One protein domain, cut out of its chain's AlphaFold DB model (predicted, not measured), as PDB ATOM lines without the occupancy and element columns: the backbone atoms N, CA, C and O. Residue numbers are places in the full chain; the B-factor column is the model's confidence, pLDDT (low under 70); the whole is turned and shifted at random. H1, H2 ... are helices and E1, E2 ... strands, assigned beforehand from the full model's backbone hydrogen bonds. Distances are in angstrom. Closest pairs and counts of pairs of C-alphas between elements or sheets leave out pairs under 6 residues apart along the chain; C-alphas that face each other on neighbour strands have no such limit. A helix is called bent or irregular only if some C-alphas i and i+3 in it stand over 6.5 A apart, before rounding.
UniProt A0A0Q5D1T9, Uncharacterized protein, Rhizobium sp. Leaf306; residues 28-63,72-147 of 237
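This is residues 28 to 63 and 72 to 147 of the 237 residues of an uncharacterized protein of Rhizobium sp. Leaf306 (UniProt A0A0Q5D1T9). A long helical hairpin, H3 and H4, has a shorter third helix, H5, folded back along it and packed on both, so that the three centres make a triangle. Away from this body an arm sticks out, residues 28 to 38, with H1 and the first residue of H2, and a long stretch with no named element, residues 43 to 63, runs from H2 to a cut. The printed part has 112 residues, with five named helices and one short strand in the order H1, H2, H3, H4, H5, E1; the class is mostly helix. It is compact, with a radius of gyration of the C-alphas of 15.2 A, and flat, spanning 46 by 44 by 23 A.

H1 is residues 28 to 36, with C-alpha 28 at (108.212, 146.430, 144.907); it is only just irregular, C-alphas 31 and 34 being 6.51 A apart. H2, residues 38 to 42, is irregular, with C-alphas 38 and 41 7.1 A apart. H3, residues 74 to 95, is 31.6 A long and begins at C-alpha 74, (128.986, 175.437, 134.637). H4, residues 103 to 121, is 27.0 A long. H5, residues 128 to 136, is 12.1 A long. E1, residues 141 to 144, is 9.8 A long and ends at C-alpha 144, (111.546, 163.391, 154.443).

H1 and H2 meet only through their link, and H1 is apart from H3, H4, H5 and E1. H3 and H4 form a helical hairpin: they touch, closest at the C-alphas of Met 88 and Ala 108, 5.0 A apart, at a shallow tilt of 17 degrees, opposite ways. With residues 85 to 92 alone H3 touches H5, closest at the C-alphas of Glu 89 and Ile 135, 6.0 A apart, at a shallow tilt of 27 degrees, the same way. H4 and H5 are also a helical hairpin; H4 touches H5 with residues 109 to 116 alone, closest at the C-alphas of Ala 116 and Trp 128, 6.4 A apart, at a shallow tilt of 28 degrees, opposite ways. The helix packing is mostly aligned, the touching helices running at small angles. The closest C-alphas of H5 and E1 are those of Leu 136 and Gly 142, 5.9 A apart; E1 pairs with no named strand. In H3, H4 and H5 every O i to N i+4 pair is within hydrogen-bond range; in H1 3 of 5 are, and in H2 0 of 1, beside 1 of 2 O i to N i+3 pairs.

The C-alphas farthest apart are those of Glu 62 and Val 98, 47.9 A. Residues 64 to 71 are not printed, and C-alphas 63 and 72 are 21.6 A apart across the cut. Of the links printed whole, none is long. The mean pLDDT of the printed part is 78.4; residues 28 to 44, 49 to 53, 55 to 63 and 95 to 99 are under 70.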
ATOM      1  N   ARG A  28     108.763 145.164 145.412       63.91
ATOM      2  CA  ARG A  28     108.212 146.430 144.907       63.91
ATOM      3  C   ARG A  28     108.644 146.695 143.466       63.91
ATOM      4  O   ARG A  28     107.806 147.101 142.669       63.91
ATOM      5  N   LYS A  29     109.908 146.432 143.116       63.38
ATOM      6  CA  LYS A  29     110.422 146.557 141.739       63.38
ATOM      7  C   LYS A  29     109.731 145.582 140.782       63.38
ATOM      8  O   LYS A  29     109.341 145.989 139.695       63.38
ATOM      9  N   ASP A  30     109.511 144.340 141.204       63.44
ATOM     10  CA  ASP A  30     108.800 143.317 140.427       63.44
ATOM     11  C   ASP A  30     107.311 143.665 140.234       63.44
ATOM     12  O   ASP A  30     106.780 143.591 139.126       63.44
ATOM     13  N   ALA A  31     106.644 144.161 141.284       62.31
ATOM     14  CA  ALA A  31     105.276 144.674 141.183       62.31
ATOM     15  C   ALA A  31     105.182 145.913 140.272       62.31
ATOM     16  O   ALA A  31     104.206 146.075 139.536       62.31
ATOM     17  N   ALA A  32     106.204 146.773 140.296       55.75
ATOM     18  CA  ALA A  32     106.286 147.949 139.443       55.75
ATOM     19  C   ALA A  32     106.573 147.584 137.980       55.75
ATOM     20  O   ALA A  32     106.013 148.225 137.104       55.75
ATOM     21  N   LEU A  33     107.351 146.536 137.691       58.91
ATOM     22  CA  LEU A  33     107.805 146.157 136.343       58.91
ATOM     23  C   LEU A  33     106.673 146.044 135.305       58.91
ATOM     24  O   LEU A  33     106.824 146.530 134.191       58.91
ATOM     25  N   LYS A  34     105.509 145.497 135.680       56.78
ATOM     26  CA  LYS A  34     104.328 145.410 134.788       56.78
ATOM     27  C   LYS A  34     103.607 146.741 134.553       56.78
ATOM     28  O   LYS A  34     102.791 146.839 133.647       56.78
ATOM     29  N   THR A  35     103.887 147.738 135.384       54.97
ATOM     30  CA  THR A  35     103.245 149.061 135.398       54.97
ATOM     31  C   THR A  35     104.224 150.173 134.992       54.97
ATOM     32  O   THR A  35     103.817 151.303 134.738       54.97
ATOM     33  N   VAL A  36     105.525 149.865 134.917       50.97
ATOM     34  CA  VAL A  36     106.608 150.791 134.555       50.97
ATOM     35  C   VAL A  36     106.548 151.184 133.076       50.97
ATOM     36  O   VAL A  36     106.882 152.322 132.759       50.97
ATOM     37  N   ASP A  37     106.024 150.320 132.201       47.81
ATOM     38  CA  ASP A  37     105.760 150.669 130.796       47.81
ATOM     39  C   ASP A  37     104.706 151.787 130.658       47.81
ATOM     40  O   ASP A  37     104.835 152.651 129.793       47.81
ATOM     41  N   GLU A  38     103.712 151.859 131.555       49.47
ATOM     42  CA  GLU A  38     102.765 152.990 131.625       49.47
ATOM     43  C   GLU A  38     103.402 154.236 132.274       49.47
ATOM     44  O   GLU A  38     103.019 155.372 131.991       49.47
ATOM     45  N   ALA A  39     104.416 154.037 133.120       50.94
ATOM     46  CA  ALA A  39     105.168 155.081 133.812       50.94
ATOM     47  C   ALA A  39     106.389 155.600 133.029       50.94
ATOM     48  O   ALA A  39     107.135 156.422 133.559       50.94
ATOM     49  N   LEU A  40     106.595 155.199 131.769       48.97
ATOM     50  CA  LEU A  40     107.635 155.781 130.905       48.97
ATOM     51  C   LEU A  40     107.468 157.305 130.720       48.97
ATOM     52  O   LEU A  40     108.446 157.987 130.431       48.97
ATOM     53  N   GLY A  41     106.277 157.862 130.980       53.06
ATOM     54  CA  GLY A  41     106.038 159.310 131.087       53.06
ATOM     55  C   GLY A  41     106.464 159.961 132.418       53.06
ATOM     56  O   GLY A  41     106.350 161.173 132.562       53.06
ATOM     57  N   LEU A  42     106.949 159.187 133.396       58.19
ATOM     58  CA  LEU A  42     107.418 159.639 134.717       58.19
ATOM     59  C   LEU A  42     108.946 159.735 134.792       58.19
ATOM     60  O   LEU A  42     109.517 159.632 135.876       58.19
ATOM     61  N   THR A  43     109.631 159.940 133.665       58.12
ATOM     62  CA  THR A  43     111.104 159.960 133.584       58.12
ATOM     63  C   THR A  43     111.796 160.937 134.548       58.12
ATOM     64  O   THR A  43     112.997 160.802 134.742       58.12
ATOM     65  N   GLN A  44     111.063 161.864 135.175       62.62
ATOM     66  CA  GLN A  44     111.567 162.856 136.134       62.62
ATOM     67  C   GLN A  44     110.982 162.730 137.556       62.62
ATOM     68  O   GLN A  44     111.190 163.618 138.385       62.62
ATOM     69  N   ASP A  45     110.223 161.672 137.872       72.81
ATOM     70  CA  ASP A  45     109.702 161.511 139.234       72.81
ATOM     71  C   ASP A  45     110.839 161.162 140.210       72.81
ATOM     72  O   ASP A  45     111.494 160.127 140.079       72.81
ATOM     73  N   VAL A  46     111.028 162.015 141.224       71.94
ATOM     74  CA  VAL A  46     112.028 161.857 142.295       71.94
ATOM     75  C   VAL A  46     111.955 160.519 143.025       71.94
ATOM     76  O   VAL A  46     112.942 160.081 143.611       71.94
ATOM     77  N   ARG A  47     110.791 159.869 142.994       76.75
ATOM     78  CA  ARG A  47     110.541 158.577 143.631       76.75
ATOM     79  C   ARG A  47     111.147 157.401 142.868       76.75
ATOM     80  O   ARG A  47     111.225 156.316 143.433       76.75
ATOM     81  N   LEU A  48     111.528 157.562 141.599       71.94
ATOM     82  CA  LEU A  48     112.067 156.470 140.789       71.94
ATOM     83  C   LEU A  48     113.601 156.431 140.865       71.94
ATOM     84  O   LEU A  48     114.249 157.407 140.485       71.94
ATOM     85  N   PRO A  49     114.218 155.310 141.280       60.03
ATOM     86  CA  PRO A  49     115.670 155.193 141.256       60.03
ATOM     87  C   PRO A  49     116.178 155.138 139.805       60.03
ATOM     88  O   PRO A  49     115.753 154.294 139.013       60.03
ATOM     89  N   ARG A  50     117.103 156.040 139.459       62.16
ATOM     90  CA  ARG A  50     117.865 156.047 138.198       62.16
ATOM     91  C   ARG A  50     119.349 156.234 138.491       62.16
ATOM     92  O   ARG A  50     119.714 156.914 139.445       62.16
ATOM     93  N   PHE A  51     120.187 155.619 137.658       54.38
ATOM     94  CA  PHE A  51     121.651 155.658 137.778       54.38
ATOM     95  C   PHE A  51     122.291 156.850 137.035       54.38
ATOM     96  O   PHE A  51     123.513 156.953 136.978       54.38
ATOM     97  N   SER A  52     121.479 157.736 136.454       67.75
ATOM     98  CA  SER A  52     121.887 158.962 135.758       67.75
ATOM     99  C   SER A  52     121.701 160.194 136.643       67.75
ATOM    100  O   SER A  52     120.755 160.260 137.421       67.75
ATOM    101  N   VAL A  53     122.580 161.194 136.494       66.69
ATOM    102  CA  VAL A  53     122.334 162.538 137.039       66.69
ATOM    103  C   VAL A  53     121.156 163.142 136.280       66.69
ATOM    104  O   VAL A  53     121.266 163.410 135.085       66.69
ATOM    105  N   GLU A  54     120.037 163.341 136.970       71.88
ATOM    106  CA  GLU A  54     118.827 163.889 136.356       71.88
ATOM    107  C   GLU A  54     118.780 165.416 136.473       71.88
ATOM    108  O   GLU A  54     118.994 165.988 137.547       71.88
ATOM    109  N   PHE A  55     118.458 166.076 135.361       67.94
ATOM    110  CA  PHE A  55     118.151 167.503 135.324       67.94
ATOM    111  C   PHE A  55     116.644 167.710 135.461       67.94
ATOM    112  O   PHE A  55     115.845 166.952 134.906       67.94
ATOM    113  N   ARG A  56     116.250 168.750 136.193       69.50
ATOM    114  CA  ARG A  56     114.849 169.139 136.343       69.50
ATOM    115  C   ARG A  56     114.500 170.152 135.255       69.50
ATOM    116  O   ARG A  56     115.238 171.106 135.037       69.50
ATOM    117  N   LEU A  57     113.370 169.968 134.577       64.56
ATOM    118  CA  LEU A  57     112.802 171.035 133.755       64.56
ATOM    119  C   LEU A  57     112.095 172.022 134.685       64.56
ATOM    120  O   LEU A  57     111.324 171.608 135.547       64.56
ATOM    121  N   SER A  58     112.378 173.315 134.542       62.78
ATOM    122  CA  SER A  58     111.631 174.338 135.276       62.78
ATOM    123  C   SER A  58     110.204 174.392 134.727       62.78
ATOM    124  O   SER A  58     110.019 174.579 133.526       62.78
ATOM    125  N   GLU A  59     109.208 174.202 135.597       59.88
ATOM    126  CA  GLU A  59     107.783 174.216 135.225       59.88
ATOM    127  C   GLU A  59     107.337 175.590 134.693       59.88
ATOM    128  O   GLU A  59     106.436 175.670 133.862       59.88
ATOM    129  N   ASP A  60     108.035 176.654 135.099       59.19
ATOM    130  CA  ASP A  60     107.750 178.044 134.723       59.19
ATOM    131  C   ASP A  60     108.424 178.476 133.411       59.19
ATOM    132  O   ASP A  60     108.253 179.609 132.952       59.19
ATOM    133  N   VAL A  61     109.229 177.601 132.802       59.06
ATOM    134  CA  VAL A  61     110.026 177.941 131.625       59.06
ATOM    135  C   VAL A  61     109.548 177.148 130.417       59.06
ATOM    136  O   VAL A  61     109.839 175.962 130.272       59.06
ATOM    137  N   GLU A  62     108.865 177.838 129.503       55.88
ATOM    138  CA  GLU A  62     108.495 177.283 128.201       55.88
ATOM    139  C   GLU A  62     109.747 176.739 127.490       55.88
ATOM    140  O   GLU A  62     110.775 177.420 127.375       55.88
ATOM    141  N   TYR A  63     109.678 175.477 127.054       57.38
ATOM    142  CA  TYR A  63     110.783 174.815 126.371       57.38
ATOM    143  C   TYR A  63     111.109 175.567 125.080       57.38
ATOM    144  O   TYR A  63     110.360 175.522 124.106       57.38
ATOM    145  N   SER A  72     129.186 180.511 132.267       83.62
ATOM    146  CA  SER A  72     130.545 180.509 132.811       83.62
ATOM    147  C   SER A  72     130.570 179.777 134.157       83.62
ATOM    148  O   SER A  72     129.717 180.018 135.008       83.62
ATOM    149  N   GLY A  73     131.536 178.877 134.348       86.81
ATOM    150  CA  GLY A  73     131.662 178.076 135.572       86.81
ATOM    151  C   GLY A  73     130.740 176.851 135.657       86.81
ATOM    152  O   GLY A  73     130.849 176.101 136.623       86.81
ATOM    153  N   LEU A  74     129.893 176.593 134.649       86.50
ATOM    154  CA  LEU A  74     128.986 175.437 134.637       86.50
ATOM    155  C   LEU A  74     129.722 174.098 134.757       86.50
ATOM    156  O   LEU A  74     129.313 173.252 135.545       86.50
ATOM    157  N   GLY A  75     130.817 173.919 134.012       84.62
ATOM    158  CA  GLY A  75     131.615 172.688 134.067       84.62
ATOM    159  C   GLY A  75     132.120 172.400 135.482       84.62
ATOM    160  O   GLY A  75     131.885 171.322 136.016       84.62
ATOM    161  N   THR A  76     132.707 173.405 136.138       90.38
ATOM    162  CA  THR A  76     133.186 173.297 137.523       90.38
ATOM    163  C   THR A  76     132.050 173.041 138.514       90.38
ATOM    164  O   THR A  76     132.206 172.234 139.428       90.38
ATOM    165  N   ALA A  77     130.897 173.697 138.345       91.75
ATOM    166  CA  ALA A  77     129.732 173.464 139.197       91.75
ATOM    167  C   ALA A  77     129.205 172.025 139.056       91.75
ATOM    168  O   ALA A  77     128.879 171.387 140.057       91.75
ATOM    169  N   PHE A  78     129.186 171.494 137.830       90.31
ATOM    170  CA  PHE A  78     128.763 170.126 137.549       90.31
ATOM    171  C   PHE A  78     129.741 169.094 138.119       90.31
ATOM    172  O   PHE A  78     129.324 168.172 138.817       90.31
ATOM    173  N   GLU A  79     131.044 169.276 137.894       88.75
ATOM    174  CA  GLU A  79     132.089 168.430 138.480       88.75
ATOM    175  C   GLU A  79     132.016 168.426 140.007       88.75
ATOM    176  O   GLU A  79     132.091 167.363 140.625       88.75
ATOM    177  N   ASN A  80     131.809 169.594 140.626       94.12
ATOM    178  CA  ASN A  80     131.634 169.677 142.068       94.12
ATOM    179  C   ASN A  80     130.383 168.915 142.519       94.12
ATOM    180  O   ASN A  80     130.475 168.135 143.462       94.12
ATOM    181  N   TYR A  81     129.243 169.080 141.846       95.62
ATOM    182  CA  TYR A  81     128.014 168.357 142.182       95.62
ATOM    183  C   TYR A  81     128.193 166.834 142.122       95.62
ATOM    184  O   TYR A  81     127.876 166.133 143.086       95.62
ATOM    185  N   VAL A  82     128.780 166.324 141.037       92.00
ATOM    186  CA  VAL A  82     129.095 164.895 140.892       92.00
ATOM    187  C   VAL A  82     130.062 164.438 141.985       92.00
ATOM    188  O   VAL A  82     129.844 163.394 142.597       92.00
ATOM    189  N   ALA A  83     131.090 165.231 142.296       92.38
ATOM    190  CA  ALA A  83     132.011 164.919 143.383       92.38
ATOM    191  C   ALA A  83     131.287 164.814 144.736       92.38
ATOM    192  O   ALA A  83     131.546 163.869 145.478       92.38
ATOM    193  N   ARG A  84     130.340 165.713 145.051       96.75
ATOM    194  CA  ARG A  84     129.553 165.641 146.298       96.75
ATOM    195  C   ARG A  84     128.676 164.389 146.361       96.75
ATOM    196  O   ARG A  84     128.616 163.760 147.416       96.75
ATOM    197  N   LEU A  85     128.055 163.982 145.249       93.69
ATOM    198  CA  LEU A  85     127.302 162.722 145.175       93.69
ATOM    199  C   LEU A  85     128.209 161.509 145.444       93.69
ATOM    200  O   LEU A  85     127.867 160.654 146.260       93.69
ATOM    201  N   CYS A  86     129.394 161.470 144.829       90.69
ATOM    202  CA  CYS A  86     130.386 160.423 145.076       90.69
ATOM    203  C   CYS A  86     130.840 160.390 146.544       90.69
ATOM    204  O   CYS A  86     130.977 159.312 147.122       90.69
ATOM    205  N   GLU A  87     131.062 161.546 147.174       94.00
ATOM    206  CA  GLU A  87     131.407 161.614 148.599       94.00
ATOM    207  C   GLU A  87     130.268 161.111 149.490       94.00
ATOM    208  O   GLU A  87     130.513 160.357 150.432       94.00
ATOM    209  N   MET A  88     129.015 161.443 149.176       92.50
ATOM    210  CA  MET A  88     127.864 160.909 149.904       92.50
ATOM    211  C   MET A  88     127.772 159.383 149.788       92.50
ATOM    212  O   MET A  88     127.534 158.701 150.788       92.50
ATOM    213  N   GLU A  89     128.024 158.827 148.602       89.62
ATOM    214  CA  GLU A  89     128.085 157.378 148.411       89.62
ATOM    215  C   GLU A  89     129.240 156.731 149.197       89.62
ATOM    216  O   GLU A  89     129.057 155.678 149.818       89.62
ATOM    217  N   LYS A  90     130.416 157.367 149.248       89.38
ATOM    218  CA  LYS A  90     131.537 156.903 150.081       89.38
ATOM    219  C   LYS A  90     131.183 156.919 151.563       89.38
ATOM    220  O   LYS A  90     131.443 155.934 152.251       89.38
ATOM    221  N   VAL A  91     130.567 157.995 152.057       88.44
ATOM    222  CA  VAL A  91     130.123 158.103 153.456       88.44
ATOM    223  C   VAL A  91     129.115 157.003 153.781       88.44
ATOM    224  O   VAL A  91     129.269 156.343 154.810       88.44
ATOM    225  N   ARG A  92     128.158 156.739 152.883       84.19
ATOM    226  CA  ARG A  92     127.220 155.613 152.996       84.19
ATOM    227  C   ARG A  92     127.958 154.282 153.161       84.19
ATOM    228  O   ARG A  92     127.663 153.531 154.085       84.19
ATOM    229  N   PHE A  93     128.915 153.983 152.280       79.88
ATOM    230  CA  PHE A  93     129.675 152.730 152.339       79.88
ATOM    231  C   PHE A  93     130.544 152.616 153.594       79.88
ATOM    232  O   PHE A  93     130.598 151.553 154.207       79.88
ATOM    233  N   ALA A  94     131.209 153.700 153.990       78.94
ATOM    234  CA  ALA A  94     132.148 153.702 155.107       78.94
ATOM    235  C   ALA A  94     131.462 153.582 156.480       78.94
ATOM    236  O   ALA A  94     132.105 153.169 157.442       78.94
ATOM    237  N   ASN A  95     130.173 153.929 156.582       69.94
ATOM    238  CA  ASN A  95     129.454 154.014 157.859       69.94
ATOM    239  C   ASN A  95     128.241 153.072 157.964       69.94
ATOM    240  O   ASN A  95     127.560 153.072 158.988       69.94
ATOM    241  N   GLY A  96     127.984 152.243 156.947       56.38
ATOM    242  CA  GLY A  96     126.727 151.507 156.766       56.38
ATOM    243  C   GLY A  96     126.396 150.383 157.759       56.38
ATOM    244  O   GLY A  96     125.529 149.575 157.446       56.38
ATOM    245  N   VAL A  97     127.071 150.262 158.912       56.97
ATOM    246  CA  VAL A  97     126.830 149.135 159.842       56.97
ATOM    247  C   VAL A  97     126.829 149.502 161.340       56.97
ATOM    248  O   VAL A  97     126.314 148.714 162.129       56.97
ATOM    249  N   VAL A  98     127.360 150.656 161.785       54.09
ATOM    250  CA  VAL A  98     127.724 150.815 163.222       54.09
ATOM    251  C   VAL A  98     127.133 152.041 163.948       54.09
ATOM    252  O   VAL A  98     127.091 152.021 165.173       54.09
ATOM    253  N   GLY A  99     126.626 153.080 163.268       58.94
ATOM    254  CA  GLY A  99     126.353 154.369 163.940       58.94
ATOM    255  C   GLY A  99     124.993 155.040 163.731       58.94
ATOM    256  O   GLY A  99     124.755 156.077 164.344       58.94
ATOM    257  N   GLY A 100     124.109 154.515 162.878       71.00
ATOM    258  CA  GLY A 100     122.946 155.298 162.443       71.00
ATOM    259  C   GLY A 100     123.365 156.529 161.618       71.00
ATOM    260  O   GLY A 100     124.467 156.592 161.057       71.00
ATOM    261  N   LEU A 101     122.506 157.555 161.579       79.44
ATOM    262  CA  LEU A 101     122.825 158.843 160.955       79.44
ATOM    263  C   LEU A 101     123.906 159.611 161.729       79.44
ATOM    264  O   LEU A 101     123.643 160.406 162.623       79.44
ATOM    265  N   MET A 102     125.157 159.391 161.336       85.56
ATOM    266  CA  MET A 102     126.321 160.149 161.809       85.56
ATOM    267  C   MET A 102     126.365 161.593 161.259       85.56
ATOM    268  O   MET A 102     125.894 161.832 160.143       85.56
ATOM    269  N   PRO A 103     127.058 162.533 161.938       89.81
ATOM    270  CA  PRO A 103     127.294 163.893 161.431       89.81
ATOM    271  C   PRO A 103     127.888 163.947 160.014       89.81
ATOM    272  O   PRO A 103     127.572 164.849 159.243       89.81
ATOM    273  N   ALA A 104     128.702 162.952 159.642       90.88
ATOM    274  CA  ALA A 104     129.257 162.829 158.295       90.88
ATOM    275  C   ALA A 104     128.174 162.669 157.213       90.88
ATOM    276  O   ALA A 104     128.319 163.235 156.133       90.88
ATOM    277  N   HIS A 105     127.076 161.956 157.500       90.25
ATOM    278  CA  HIS A 105     125.960 161.816 156.561       90.25
ATOM    279  C   HIS A 105     125.250 163.149 156.346       90.25
ATOM    280  O   HIS A 105     125.004 163.533 155.207       90.25
ATOM    281  N   HIS A 106     124.967 163.878 157.430       92.44
ATOM    282  CA  HIS A 106     124.334 165.193 157.349       92.44
ATOM    283  C   HIS A 106     125.210 166.200 156.609       92.44
ATOM    284  O   HIS A 106     124.702 166.952 155.782       92.44
ATOM    285  N   LYS A 107     126.525 166.174 156.850       94.94
ATOM    286  CA  LYS A 107     127.465 167.011 156.111       94.94
ATOM    287  C   LYS A 107     127.467 166.660 154.621       94.94
ATOM    288  O   LYS A 107     127.305 167.551 153.800       94.94
ATOM    289  N   ALA A 108     127.630 165.384 154.269       94.62
ATOM    290  CA  ALA A 108     127.656 164.966 152.868       94.62
ATOM    291  C   ALA A 108     126.338 165.284 152.146       94.62
ATOM    292  O   ALA A 108     126.351 165.720 151.001       94.62
ATOM    293  N   PHE A 109     125.206 165.128 152.835       95.50
ATOM    294  CA  PHE A 109     123.898 165.536 152.337       95.50
ATOM    295  C   PHE A 109     123.818 167.049 152.080       95.50
ATOM    296  O   PHE A 109     123.452 167.460 150.982       95.50
ATOM    297  N   HIS A 110     124.199 167.875 153.058       96.50
ATOM    298  CA  HIS A 110     124.202 169.335 152.920       96.50
ATOM    299  C   HIS A 110     125.102 169.797 151.768       96.50
ATOM    300  O   HIS A 110     124.690 170.609 150.946       96.50
ATOM    301  N   ASP A 111     126.302 169.224 151.670       97.31
ATOM    302  CA  ASP A 111     127.254 169.475 150.589       97.31
ATOM    303  C   ASP A 111     126.628 169.194 149.197       97.31
ATOM    304  O   ASP A 111     126.876 169.935 148.245       97.31
ATOM    305  N   VAL A 112     125.800 168.144 149.056       96.69
ATOM    306  CA  VAL A 112     125.068 167.841 147.807       96.69
ATOM    307  C   VAL A 112     123.993 168.890 147.512       96.69
ATOM    308  O   VAL A 112     123.877 169.321 146.364       96.69
ATOM    309  N   VAL A 113     123.218 169.299 148.522       96.31
ATOM    310  CA  VAL A 113     122.160 170.313 148.372       96.31
ATOM    311  C   VAL A 113     122.759 171.656 147.945       96.31
ATOM    312  O   VAL A 113     122.322 172.223 146.950       96.31
ATOM    313  N   GLU A 114     123.828 172.111 148.599       97.06
ATOM    314  CA  GLU A 114     124.518 173.366 148.262       97.06
ATOM    315  C   GLU A 114     125.084 173.356 146.826       97.06
ATOM    316  O   GLU A 114     125.013 174.345 146.082       97.06
ATOM    317  N   ALA A 115     125.631 172.216 146.392       96.19
ATOM    318  CA  ALA A 115     126.100 172.056 145.021       96.19
ATOM    319  C   ALA A 115     124.940 172.063 144.005       96.19
ATOM    320  O   ALA A 115     125.083 172.642 142.925       96.19
ATOM    321  N   ALA A 116     123.786 171.485 144.354       94.81
ATOM    322  CA  ALA A 116     122.581 171.531 143.527       94.81
ATOM    323  C   ALA A 116     122.022 172.959 143.397       94.81
ATOM    324  O   ALA A 116     121.731 173.395 142.287       94.81
ATOM    325  N   GLU A 117     121.951 173.714 144.495       95.06
ATOM    326  CA  GLU A 117     121.534 175.127 144.501       95.06
ATOM    327  C   GLU A 117     122.482 176.006 143.670       95.06
ATOM    328  O   GLU A 117     122.080 176.984 143.038       95.06
ATOM    329  N   THR A 118     123.771 175.665 143.637       94.38
ATOM    330  CA  THR A 118     124.744 176.346 142.775       94.38
ATOM    331  C   THR A 118     124.458 176.103 141.295       94.38
ATOM    332  O   THR A 118     124.489 177.054 140.516       94.38
ATOM    333  N   LEU A 119     124.126 174.870 140.907       91.38
ATOM    334  CA  LEU A 119     123.694 174.558 139.542       91.38
ATOM    335  C   LEU A 119     122.363 175.241 139.190       91.38
ATOM    336  O   LEU A 119     122.230 175.806 138.105       91.38
ATOM    337  N   GLU A 120     121.410 175.274 140.120       91.12
ATOM    338  CA  GLU A 120     120.130 175.968 139.945       91.12
ATOM    339  C   GLU A 120     120.314 177.474 139.708       91.12
ATOM    340  O   GLU A 120     119.740 178.012 138.762       91.12
ATOM    341  N   ARG A 121     121.193 178.148 140.465       90.38
ATOM    342  CA  ARG A 121     121.535 179.569 140.245       90.38
ATOM    343  C   ARG A 121     122.150 179.849 138.873       90.38
ATOM    344  O   ARG A 121     122.035 180.967 138.376       90.38
ATOM    345  N   LEU A 122     122.795 178.857 138.257       88.38
ATOM    346  CA  LEU A 122     123.314 178.951 136.889       88.38
ATOM    347  C   LEU A 122     122.241 178.669 135.823       88.38
ATOM    348  O   LEU A 122     122.541 178.747 134.632       88.38
ATOM    349  N   GLY A 123     121.009 178.346 136.226       84.94
ATOM    350  CA  GLY A 123     119.907 177.977 135.338       84.94
ATOM    351  C   GLY A 123     119.862 176.489 134.981       84.94
ATOM    352  O   GLY A 123     119.189 176.120 134.023       84.94
ATOM    353  N   TRP A 124     120.570 175.637 135.728       85.06
ATOM    354  CA  TRP A 124     120.681 174.195 135.482       85.06
ATOM    355  C   TRP A 124     120.200 173.381 136.691       85.06
ATOM    356  O   TRP A 124     120.990 172.655 137.295       85.06
ATOM    357  N   PRO A 125     118.921 173.487 137.092       87.31
ATOM    358  CA  PRO A 125     118.426 172.754 138.249       87.31
ATOM    359  C   PRO A 125     118.558 171.240 138.032       87.31
ATOM    360  O   PRO A 125     118.201 170.692 136.986       87.31
ATOM    361  N   VAL A 126     119.065 170.554 139.050       86.94
ATOM    362  CA  VAL A 126     119.199 169.093 139.079       86.94
ATOM    363  C   VAL A 126     118.165 168.487 140.010       86.94
ATOM    364  O   VAL A 126     117.765 169.091 141.007       86.94
ATOM    365  N   ASN A 127     117.747 167.261 139.714       87.06
ATOM    366  CA  ASN A 127     116.811 166.527 140.546       87.06
ATOM    367  C   ASN A 127     117.521 165.883 141.745       87.06
ATOM    368  O   ASN A 127     117.598 164.660 141.876       87.06
ATOM    369  N   TRP A 128     118.102 166.712 142.612       90.19
ATOM    370  CA  TRP A 128     118.997 166.236 143.661       90.19
ATOM    371  C   TRP A 128     118.317 165.283 144.645       90.19
ATOM    372  O   TRP A 128     118.979 164.361 145.114       90.19
ATOM    373  N   GLN A 129     117.012 165.436 144.908       88.81
ATOM    374  CA  GLN A 129     116.268 164.497 145.750       88.81
ATOM    375  C   GLN A 129     116.324 163.076 145.181       88.81
ATOM    376  O   GLN A 129     116.559 162.132 145.928       88.81
ATOM    377  N   GLN A 130     116.170 162.929 143.862       83.62
ATOM    378  CA  GLN A 130     116.249 161.635 143.182       83.62
ATOM    379  C   GLN A 130     117.661 161.058 143.262       83.62
ATOM    380  O   GLN A 130     117.838 159.907 143.648       83.62
ATOM    381  N   ASN A 131     118.669 161.878 142.953       87.69
ATOM    382  CA  ASN A 131     120.069 161.453 142.970       87.69
ATOM    383  C   ASN A 131     120.488 160.987 144.378       87.69
ATOM    384  O   ASN A 131     121.125 159.945 144.531       87.69
ATOM    385  N   VAL A 132     120.064 161.708 145.422       90.00
ATOM    386  CA  VAL A 132     120.276 161.320 146.822       90.00
ATOM    387  C   VAL A 132     119.488 160.059 147.176       90.00
ATOM    388  O   VAL A 132     120.046 159.145 147.783       90.00
ATOM    389  N   GLN A 133     118.218 159.958 146.783       84.88
ATOM    390  CA  GLN A 133     117.397 158.786 147.079       84.88
ATOM    391  C   GLN A 133     117.954 157.518 146.414       84.88
ATOM    392  O   GLN A 133     117.927 156.464 147.041       84.88
ATOM    393  N   THR A 134     118.542 157.607 145.216       82.62
ATOM    394  CA  THR A 134     119.279 156.494 144.589       82.62
ATOM    395  C   THR A 134     120.451 156.039 145.464       82.62
ATOM    396  O   THR A 134     120.631 154.841 145.688       82.62
ATOM    397  N   ILE A 135     121.239 156.976 146.009       85.75
ATOM    398  CA  ILE A 135     122.357 156.643 146.908       85.75
ATOM    399  C   ILE A 135     121.836 155.973 148.184       85.75
ATOM    400  O   ILE A 135     122.440 155.017 148.672       85.75
ATOM    401  N   LEU A 136     120.716 156.447 148.724       83.94
ATOM    402  CA  LEU A 136     120.147 155.968 149.983       83.94
ATOM    403  C   LEU A 136     119.249 154.734 149.836       83.94
ATOM    404  O   LEU A 136     118.949 154.086 150.833       83.94
ATOM    405  N   GLU A 137     118.801 154.373 148.631       79.12
ATOM    406  CA  GLU A 137     117.902 153.236 148.390       79.12
ATOM    407  C   GLU A 137     118.311 151.956 149.153       79.12
ATOM    408  O   GLU A 137     117.449 151.401 149.846       79.12
ATOM    409  N   PRO A 138     119.589 151.512 149.122       76.25
ATOM    410  CA  PRO A 138     120.010 150.279 149.784       76.25
ATOM    411  C   PRO A 138     120.170 150.386 151.312       76.25
ATOM    412  O   PRO A 138     120.570 149.396 151.928       76.25
ATOM    413  N   THR A 139     119.892 151.537 151.934       77.12
ATOM    414  CA  THR A 139     120.061 151.758 153.382       77.12
ATOM    415  C   THR A 139     118.730 151.938 154.116       77.12
ATOM    416  O   THR A 139     117.659 152.038 153.513       77.12
ATOM    417  N   GLU A 140     118.780 151.966 155.450       76.62
ATOM    418  CA  GLU A 140     117.659 152.395 156.297       76.62
ATOM    419  C   GLU A 140     117.366 153.897 156.242       76.62
ATOM    420  O   GLU A 140     116.362 154.318 156.803       76.62
ATOM    421  N   TYR A 141     118.195 154.708 155.588       85.06
ATOM    422  CA  TYR A 141     118.018 156.158 155.568       85.06
ATOM    423  C   TYR A 141     117.252 156.607 154.330       85.06
ATOM    424  O   TYR A 141     117.323 155.991 153.273       85.06
ATOM    425  N   GLY A 142     116.537 157.717 154.416       87.75
ATOM    426  CA  GLY A 142     115.886 158.320 153.258       87.75
ATOM    427  C   GLY A 142     115.620 159.798 153.467       87.75
ATOM    428  O   GLY A 142     116.092 160.390 154.439       87.75
ATOM    429  N   LEU A 143     114.877 160.388 152.537       89.19
ATOM    430  CA  LEU A 143     114.499 161.791 152.599       89.19
ATOM    431  C   LEU A 143     113.057 161.960 153.081       89.19
ATOM    432  O   LEU A 143     112.149 161.320 152.559       89.19
ATOM    433  N   ARG A 144     112.858 162.867 154.037       86.62
ATOM    434  CA  ARG A 144     111.546 163.391 154.443       86.62
ATOM    435  C   ARG A 144     111.681 164.886 154.713       86.62
ATOM    436  O   ARG A 144     112.634 165.291 155.372       86.62
ATOM    437  N   ASP A 145     110.782 165.703 154.166       83.00
ATOM    438  CA  ASP A 145     110.795 167.171 154.309       83.00
ATOM    439  C   ASP A 145     112.153 167.819 153.978       83.00
ATOM    440  O   ASP A 145     112.626 168.727 154.665       83.00
ATOM    441  N   GLY A 146     112.841 167.296 152.957       84.38
ATOM    442  CA  GLY A 146     114.178 167.761 152.569       84.38
ATOM    443  C   GLY A 146     115.283 167.442 153.584       84.38
ATOM    444  O   GLY A 146     116.368 168.010 153.499       84.38
ATOM    445  N   LYS A 147     115.036 166.544 154.542       88.75
ATOM    446  CA  LYS A 147     115.993 166.127 155.570       88.75
ATOM    447  C   LYS A 147     116.281 164.640 155.478       88.75
ATOM    448  O   LYS A 147     115.422 163.836 155.119       88.75
TER     449      LYS A 147